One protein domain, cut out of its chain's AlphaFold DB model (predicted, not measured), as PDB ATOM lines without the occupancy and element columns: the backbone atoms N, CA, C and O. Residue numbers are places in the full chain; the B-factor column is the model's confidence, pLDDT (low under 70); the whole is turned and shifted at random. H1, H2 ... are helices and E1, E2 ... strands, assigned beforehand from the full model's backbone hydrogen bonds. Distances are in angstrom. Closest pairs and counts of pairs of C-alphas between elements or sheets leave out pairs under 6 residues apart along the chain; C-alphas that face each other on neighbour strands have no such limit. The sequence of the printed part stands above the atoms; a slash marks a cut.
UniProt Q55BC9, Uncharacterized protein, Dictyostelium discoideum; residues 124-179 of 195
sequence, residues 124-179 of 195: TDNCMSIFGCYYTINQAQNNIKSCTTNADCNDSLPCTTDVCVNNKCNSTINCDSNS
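This is residues 124 to 179 of the 195 residues of an uncharacterized protein of Dictyostelium discoideum (UniProt Q55BC9). Two small strand hairpins stand one after the other along the longest axis: E1 and E2 make one end, and E3 and E4, with the very short helix H1 packed on them, make the other. The end of E2 comes near E4, and a long link then leads to H1. The printed part has 56 residues, with four named strands and one named helix in the order E1, E2, H1, E3, E4; each hairpin is a separate antiparallel sheet of two strands. The class is mostly strand, though under half of the residues are in named elements. The whole is only just loose, close to compact, with a radius of gyration of the C-alphas of 12.4 A and spans of 39 by 20 by 17 A.

E1, residues 124 to 128, and E2, residues 132 to 137, form an antiparallel hairpin at 146 degrees; N 126 and O 134 are within hydrogen-bond range at 2.9 A. H1, residues 150 to 153, is too short for an O i to N i+4 pair; its one O i to N i+3 pair is within range. E3, residues 160 to 165, and E4, residues 168 to 173, form the other antiparallel hairpin at 155 degrees, with N 163 and O 170 at 2.9 A. The closest C-alphas of H1 and E3 are those of Asn 150 and Cys 164, 4.8 A apart; for H1 and E4 they are those of Cys 153 and Cys 169, at 5.3 A. The closest C-alphas of E2 and E4 are those of Ile 137 and Thr 172, at 6.4 A. E1 is apart from H1, E3 and E4.

E1 begins at C-alpha 124, (141.008, 190.756, 209.076), and is 13.0 A long; E2 is 17.0 A. H1 is 5.2 A long and E3 15.2 A. E4, 16.8 A, ends at C-alpha 173, (136.894, 191.242, 219.931).

The C-alphas farthest apart, those of Ile 130 and Thr 148, are 39.6 A apart. The printed part has no cut. The link from E2 to H1, residues 138 to 149, is long. Mean pLDDT of the printed part is 97.5, and no printed residue is under 70.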
ATOM      1  N   THR A 124     140.645 191.746 210.087       98.36
ATOM      2  CA  THR A 124     141.008 190.756 209.076       98.36
ATOM      3  C   THR A 124     139.748 189.994 208.703       98.36
ATOM      4  O   THR A 124     139.113 189.380 209.571       98.36
ATOM      5  N   ASP A 125     139.423 190.008 207.415       98.34
ATOM      6  CA  ASP A 125     138.287 189.296 206.840       98.34
ATOM      7  C   ASP A 125     138.590 187.806 206.728       98.34
ATOM      8  O   ASP A 125     139.535 187.393 206.052       98.34
ATOM      9  N   ASN A 126     137.778 186.979 207.372       98.28
ATOM     10  CA  ASN A 126     137.929 185.532 207.339       98.28
ATOM     11  C   ASN A 126     136.616 184.871 206.928       98.28
ATOM     12  O   ASN A 126     135.539 185.467 206.999       98.28
ATOM     13  N   CYS A 127     136.699 183.607 206.518       98.43
ATOM     14  CA  CYS A 127     135.522 182.802 206.252       98.43
ATOM     15  C   CYS A 127     135.714 181.363 206.720       98.43
ATOM     16  O   CYS A 127     136.729 180.733 206.424       98.43
ATOM     17  N   MET A 128     134.718 180.840 207.433       97.12
ATOM     18  CA  MET A 128     134.671 179.459 207.904       97.12
ATOM     19  C   MET A 128     133.500 178.729 207.245       97.12
ATOM     20  O   MET A 128     132.379 179.222 207.281       97.12
ATOM     21  N   SER A 129     133.723 177.543 206.676       96.08
ATOM     22  CA  SER A 129     132.735 176.872 205.813       96.08
ATOM     23  C   SER A 129     131.378 176.597 206.466       96.08
ATOM     24  O   SER A 129     130.359 176.639 205.790       96.08
ATOM     25  N   ILE A 130     131.336 176.367 207.777       95.88
ATOM     26  CA  ILE A 130     130.088 176.115 208.516       95.88
ATOM     27  C   ILE A 130     129.405 177.389 209.038       95.88
ATOM     28  O   ILE A 130     128.232 177.351 209.393       95.88
ATOM     29  N   PHE A 131     130.119 178.516 209.091       96.60
ATOM     30  CA  PHE A 131     129.664 179.761 209.730       96.60
ATOM     31  C   PHE A 131     129.453 180.899 208.733       96.60
ATOM     32  O   PHE A 131     128.516 181.682 208.856       96.60
ATOM     33  N   GLY A 132     130.312 180.973 207.722       97.71
ATOM     34  CA  GLY A 132     130.421 182.077 206.786       97.71
ATOM     35  C   GLY A 132     131.481 183.083 207.220       97.71
ATOM     36  O   GLY A 132     132.473 182.743 207.869       97.71
ATOM     37  N   CYS A 133     131.274 184.326 206.808       98.50
ATOM     38  CA  CYS A 133     132.207 185.422 207.020       98.50
ATOM     39  C   CYS A 133     132.268 185.870 208.487       98.50
ATOM     40  O   CYS A 133     131.228 186.061 209.128       98.50
ATOM     41  N   TYR A 134     133.481 186.103 208.981       98.52
ATOM     42  CA  TYR A 134     133.738 186.633 210.317       98.52
ATOM     43  C   TYR A 134     134.994 187.509 210.356       98.52
ATOM     44  O   TYR A 134     135.876 187.391 209.501       98.52
ATOM     45  N   TYR A 135     135.087 188.356 211.379       98.43
ATOM     46  CA  TYR A 135     136.177 189.306 211.570       98.43
ATOM     47  C   TYR A 135     137.031 188.951 212.783       98.43
ATOM     48  O   TYR A 135     136.550 188.466 213.808       98.43
ATOM     49  N   THR A 136     138.327 189.219 212.662       98.08
ATOM     50  CA  THR A 136     139.288 189.208 213.773       98.08
ATOM     51  C   THR A 136     140.073 190.512 213.757       98.08
ATOM     52  O   THR A 136     140.104 191.192 212.736       98.08
ATOM     53  N   ILE A 137     140.715 190.888 214.864       97.90
ATOM     54  CA  ILE A 137     141.531 192.108 214.889       97.90
ATOM     55  C   ILE A 137     142.792 191.920 214.045       97.90
ATOM     56  O   ILE A 137     143.604 191.028 214.310       97.90
ATOM     57  N   ASN A 138     142.998 192.820 213.087       97.48
ATOM     58  CA  ASN A 138     144.258 192.951 212.377       97.48
ATOM     59  C   ASN A 138     145.296 193.617 213.284       97.48
ATOM     60  O   ASN A 138     145.361 194.841 213.414       97.48
ATOM     61  N   GLN A 139     146.155 192.803 213.891       97.05
ATOM     62  CA  GLN A 139     147.167 193.286 214.832       97.05
ATOM     63  C   GLN A 139     148.188 194.239 214.195       97.05
ATOM     64  O   GLN A 139     148.748 195.072 214.900       97.05
ATOM     65  N   ALA A 140     148.410 194.168 212.878       96.88
ATOM     66  CA  ALA A 140     149.331 195.073 212.187       96.88
ATOM     67  C   ALA A 140     148.773 196.500 212.041       96.88
ATOM     68  O   ALA A 140     149.542 197.435 211.831       96.88
ATOM     69  N   GLN A 141     147.451 196.663 212.138       96.22
ATOM     70  CA  GLN A 141     146.762 197.956 212.060       96.22
ATOM     71  C   GLN A 141     146.168 198.392 213.409       96.22
ATOM     72  O   GLN A 141     145.728 199.534 213.559       96.22
ATOM     73  N   ASN A 142     146.200 197.516 214.415       96.04
ATOM     74  CA  ASN A 142     145.801 197.842 215.775       96.04
ATOM     75  C   ASN A 142     146.814 198.798 216.430       96.04
ATOM     76  O   ASN A 142     148.022 198.673 216.227       96.04
ATOM     77  N   ASN A 143     146.350 199.749 217.244       96.38
ATOM     78  CA  ASN A 143     147.188 200.792 217.851       96.38
ATOM     79  C   ASN A 143     147.966 201.639 216.824       96.38
ATOM     80  O   ASN A 143     149.080 202.089 217.111       96.38
ATOM     81  N   ILE A 144     147.403 201.859 215.630       96.78
ATOM     82  CA  ILE A 144     147.994 202.716 214.586       96.78
ATOM     83  C   ILE A 144     147.186 203.998 214.391       96.78
ATOM     84  O   ILE A 144     147.761 205.086 214.416       96.78
ATOM     85  N   LYS A 145     145.864 203.881 214.220       96.03
ATOM     86  CA  LYS A 145     144.970 205.025 213.999       96.03
ATOM     87  C   LYS A 145     144.998 205.967 215.204       96.03
ATOM     88  O   LYS A 145     144.723 205.539 216.321       96.03
ATOM     89  N   SER A 146     145.302 207.242 214.974       97.49
ATOM     90  CA  SER A 146     145.290 208.261 216.027       97.49
ATOM     91  C   SER A 146     143.871 208.584 216.498       97.49
ATOM     92  O   SER A 146     142.917 208.541 215.714       97.49
ATOM     93  N   CYS A 147     143.751 208.963 217.765       98.03
ATOM     94  CA  CYS A 147     142.497 209.357 218.395       98.03
ATOM     95  C   CYS A 147     142.726 210.340 219.545       98.03
ATOM     96  O   CYS A 147     143.828 210.456 220.086       98.03
ATOM     97  N   THR A 148     141.647 211.013 219.927       98.24
ATOM     98  CA  THR A 148     141.538 211.832 221.140       98.24
ATOM     99  C   THR A 148     140.477 211.291 222.098       98.24
ATOM    100  O   THR A 148     140.591 211.469 223.308       98.24
ATOM    101  N   THR A 149     139.465 210.598 221.571       98.09
ATOM    102  CA  THR A 149     138.379 209.972 222.333       98.09
ATOM    103  C   THR A 149     138.050 208.590 221.770       98.09
ATOM    104  O   THR A 149     138.400 208.277 220.634       98.09
ATOM    105  N   ASN A 150     137.333 207.759 222.532       97.84
ATOM    106  CA  ASN A 150     136.881 206.447 222.042       97.84
ATOM    107  C   ASN A 150     135.958 206.561 220.818       97.84
ATOM    108  O   ASN A 150     135.970 205.678 219.969       97.84
ATOM    109  N   ALA A 151     135.194 207.654 220.690       97.34
ATOM    110  CA  ALA A 151     134.312 207.871 219.543       97.34
ATOM    111  C   ALA A 151     135.090 207.954 218.220       97.34
ATOM    112  O   ALA A 151     134.573 207.543 217.185       97.34
ATOM    113  N   ASP A 152     136.346 208.408 218.261       97.12
ATOM    114  CA  ASP A 152     137.217 208.418 217.087       97.12
ATOM    115  C   ASP A 152     137.563 206.996 216.628       97.12
ATOM    116  O   ASP A 152     137.906 206.796 215.467       97.12
ATOM    117  N   CYS A 153     137.528 206.013 217.527       97.33
ATOM    118  CA  CYS A 153     137.935 204.638 217.257       97.33
ATOM    119  C   CYS A 153     136.787 203.722 216.845       97.33
ATOM    120  O   CYS A 153     137.074 202.619 216.406       97.33
ATOM    121  N   ASN A 154     135.541 204.184 216.962       96.45
ATOM    122  CA  ASN A 154     134.353 203.403 216.644       96.45
ATOM    123  C   ASN A 154     134.378 202.919 215.186       96.45
ATOM    124  O   ASN A 154     134.201 203.718 214.259       96.45
ATOM    125  N   ASP A 155     134.567 201.617 214.995       95.64
ATOM    126  CA  ASP A 155     134.569 200.965 213.683       95.64
ATOM    127  C   ASP A 155     133.161 200.537 213.220       95.64
ATOM    128  O   ASP A 155     132.985 200.033 212.112       95.64
ATOM    129  N   SER A 156     132.137 200.830 214.030       96.65
ATOM    130  CA  SER A 156     130.737 200.444 213.823       96.65
ATOM    131  C   SER A 156     130.485 198.933 213.836       96.65
ATOM    132  O   SER A 156     129.446 198.490 213.340       96.65
ATOM    133  N   LEU A 157     131.377 198.147 214.447       97.30
ATOM    134  CA  LEU A 157     131.180 196.728 214.718       97.30
ATOM    135  C   LEU A 157     130.824 196.512 216.202       97.30
ATOM    136  O   LEU A 157     131.681 196.559 217.074       97.30
ATOM    137  N   PRO A 158     129.563 196.202 216.547       98.09
ATOM    138  CA  PRO A 158     129.182 195.903 217.934       98.09
ATOM    139  C   PRO A 158     129.967 194.761 218.615       98.09
ATOM    140  O   PRO A 158     130.019 194.689 219.843       98.09
ATOM    141  N   CYS A 159     130.547 193.853 217.830       98.33
ATOM    142  CA  CYS A 159     131.387 192.740 218.271       98.33
ATOM    143  C   CYS A 159     132.822 193.154 218.665       98.33
ATOM    144  O   CYS A 159     133.630 192.299 219.052       98.33
ATOM    145  N   THR A 160     133.177 194.428 218.494       97.91
ATOM    146  CA  THR A 160     134.467 194.980 218.895       97.91
ATOM    147  C   THR A 160     134.292 195.914 220.088       97.91
ATOM    148  O   THR A 160     133.206 196.374 220.442       97.91
ATOM    149  N   THR A 161     135.387 196.133 220.803       98.03
ATOM    150  CA  THR A 161     135.512 197.205 221.788       98.03
ATOM    151  C   THR A 161     136.652 198.103 221.358       98.03
ATOM    152  O   THR A 161     137.798 197.651 221.324       98.03
ATOM    153  N   ASP A 162     136.317 199.360 221.081       97.64
ATOM    154  CA  ASP A 162     137.237 200.371 220.573       97.64
ATOM    155  C   ASP A 162     137.577 201.398 221.653       97.64
ATOM    156  O   ASP A 162     136.714 202.130 222.153       97.64
ATOM    157  N   VAL A 163     138.857 201.476 222.020       97.89
ATOM    158  CA  VAL A 163     139.325 202.369 223.086       97.89
ATOM    159  C   VAL A 163     140.481 203.224 222.595       97.89
ATOM    160  O   VAL A 163     141.443 202.729 222.012       97.89
ATOM    161  N   CYS A 164     140.414 204.523 222.877       98.38
ATOM    162  CA  CYS A 164     141.523 205.431 222.652       98.38
ATOM    163  C   CYS A 164     142.498 205.369 223.831       98.38
ATOM    164  O   CYS A 164     142.226 205.897 224.910       98.38
ATOM    165  N   VAL A 165     143.648 204.727 223.625       97.68
ATOM    166  CA  VAL A 165     144.696 204.579 224.643       97.68
ATOM    167  C   VAL A 165     145.996 205.143 224.091       97.68
ATOM    168  O   VAL A 165     146.416 204.804 222.990       97.68
ATOM    169  N   ASN A 166     146.661 206.019 224.850       97.27
ATOM    170  CA  ASN A 166     147.909 206.666 224.423       97.27
ATOM    171  C   ASN A 166     147.799 207.333 223.034       97.27
ATOM    172  O   ASN A 166     148.711 207.233 222.213       97.27
ATOM    173  N   ASN A 167     146.670 208.009 222.781       98.09
ATOM    174  CA  ASN A 167     146.310 208.660 221.515       98.09
ATOM    175  C   ASN A 167     146.177 207.720 220.308       98.09
ATOM    176  O   ASN A 167     146.216 208.192 219.170       98.09
ATOM    177  N   LYS A 168     146.040 206.404 220.519       98.36
ATOM    178  CA  LYS A 168     145.856 205.426 219.445       98.36
ATOM    179  C   LYS A 168     144.680 204.497 219.723       98.36
ATOM    180  O   LYS A 168     144.424 204.128 220.867       98.36
ATOM    181  N   CYS A 169     143.975 204.125 218.664       98.23
ATOM    182  CA  CYS A 169     142.847 203.212 218.746       98.23
ATOM    183  C   CYS A 169     143.325 201.785 218.979       98.23
ATOM    184  O   CYS A 169     144.074 201.241 218.165       98.23
ATOM    185  N   ASN A 170     142.874 201.199 220.083       97.86
ATOM    186  CA  ASN A 170     143.024 199.790 220.393       97.86
ATOM    187  C   ASN A 170     141.659 199.110 220.265       97.86
ATOM    188  O   ASN A 170     140.745 199.444 221.023       97.86
ATOM    189  N   SER A 171     141.546 198.174 219.327       97.37
ATOM    190  CA  SER A 171     140.333 197.385 219.108       97.37
ATOM    191  C   SER A 171     140.543 195.944 219.577       97.37
ATOM    192  O   SER A 171     141.605 195.346 219.371       97.37
ATOM    193  N   THR A 172     139.520 195.371 220.209       97.79
ATOM    194  CA  THR A 172     139.492 193.974 220.685       97.79
ATOM    195  C   THR A 172     138.162 193.314 220.335       97.79
ATOM    196  O   THR A 172     137.144 193.994 220.308       97.79
ATOM    197  N   ILE A 173     138.149 192.001 220.075       98.09
ATOM    198  CA  ILE A 173     136.894 191.242 219.931       98.09
ATOM    199  C   ILE A 173     136.271 191.054 221.317       98.09
ATOM    200  O   ILE A 173     136.957 190.606 222.235       98.09
ATOM    201  N   ASN A 174     134.979 191.358 221.462       97.90
ATOM    202  CA  ASN A 174     134.231 191.224 222.720       97.90
ATOM    203  C   ASN A 174     133.302 189.991 222.761       97.90
ATOM    204  O   ASN A 174     132.445 189.886 223.637       97.90
ATOM    205  N   CYS A 175     133.479 189.057 221.826       98.27
ATOM    206  CA  CYS A 175     132.712 187.818 221.752       98.27
ATOM    207  C   CYS A 175     133.163 186.781 222.783       98.27
ATOM    208  O   CYS A 175     134.340 186.698 223.134       98.27
ATOM    209  N   ASP A 176     132.217 185.957 223.241       97.28
ATOM    210  CA  ASP A 176     132.528 184.774 224.042       97.28
ATOM    211  C   ASP A 176     133.243 183.684 223.221       97.28
ATOM    212  O   ASP A 176     133.387 183.777 222.002       97.28
ATOM    213  N   SER A 177     133.692 182.618 223.891       94.72
ATOM    214  CA  SER A 177     134.457 181.534 223.260       94.72
ATOM    215  C   SER A 177     133.678 180.714 222.228       94.72
ATOM    216  O   SER A 177     134.290 179.966 221.471       94.72
ATOM    217  N   ASN A 178     132.347 180.809 222.220       95.78
ATOM    218  CA  ASN A 178     131.476 180.047 221.328       95.78
ATOM    219  C   ASN A 178     130.908 180.919 220.206       95.78
ATOM    220  O   ASN A 178     130.071 180.448 219.435       95.78
ATOM    221  N   SER A 179     131.357 182.168 220.108       97.75
ATOM    222  CA  SER A 179     130.866 183.150 219.156       97.75
ATOM    223  C   SER A 179     132.013 183.763 218.367       97.75
ATOM    224  O   SER A 179     133.111 183.972 218.876       97.75
TER     225      SER A 179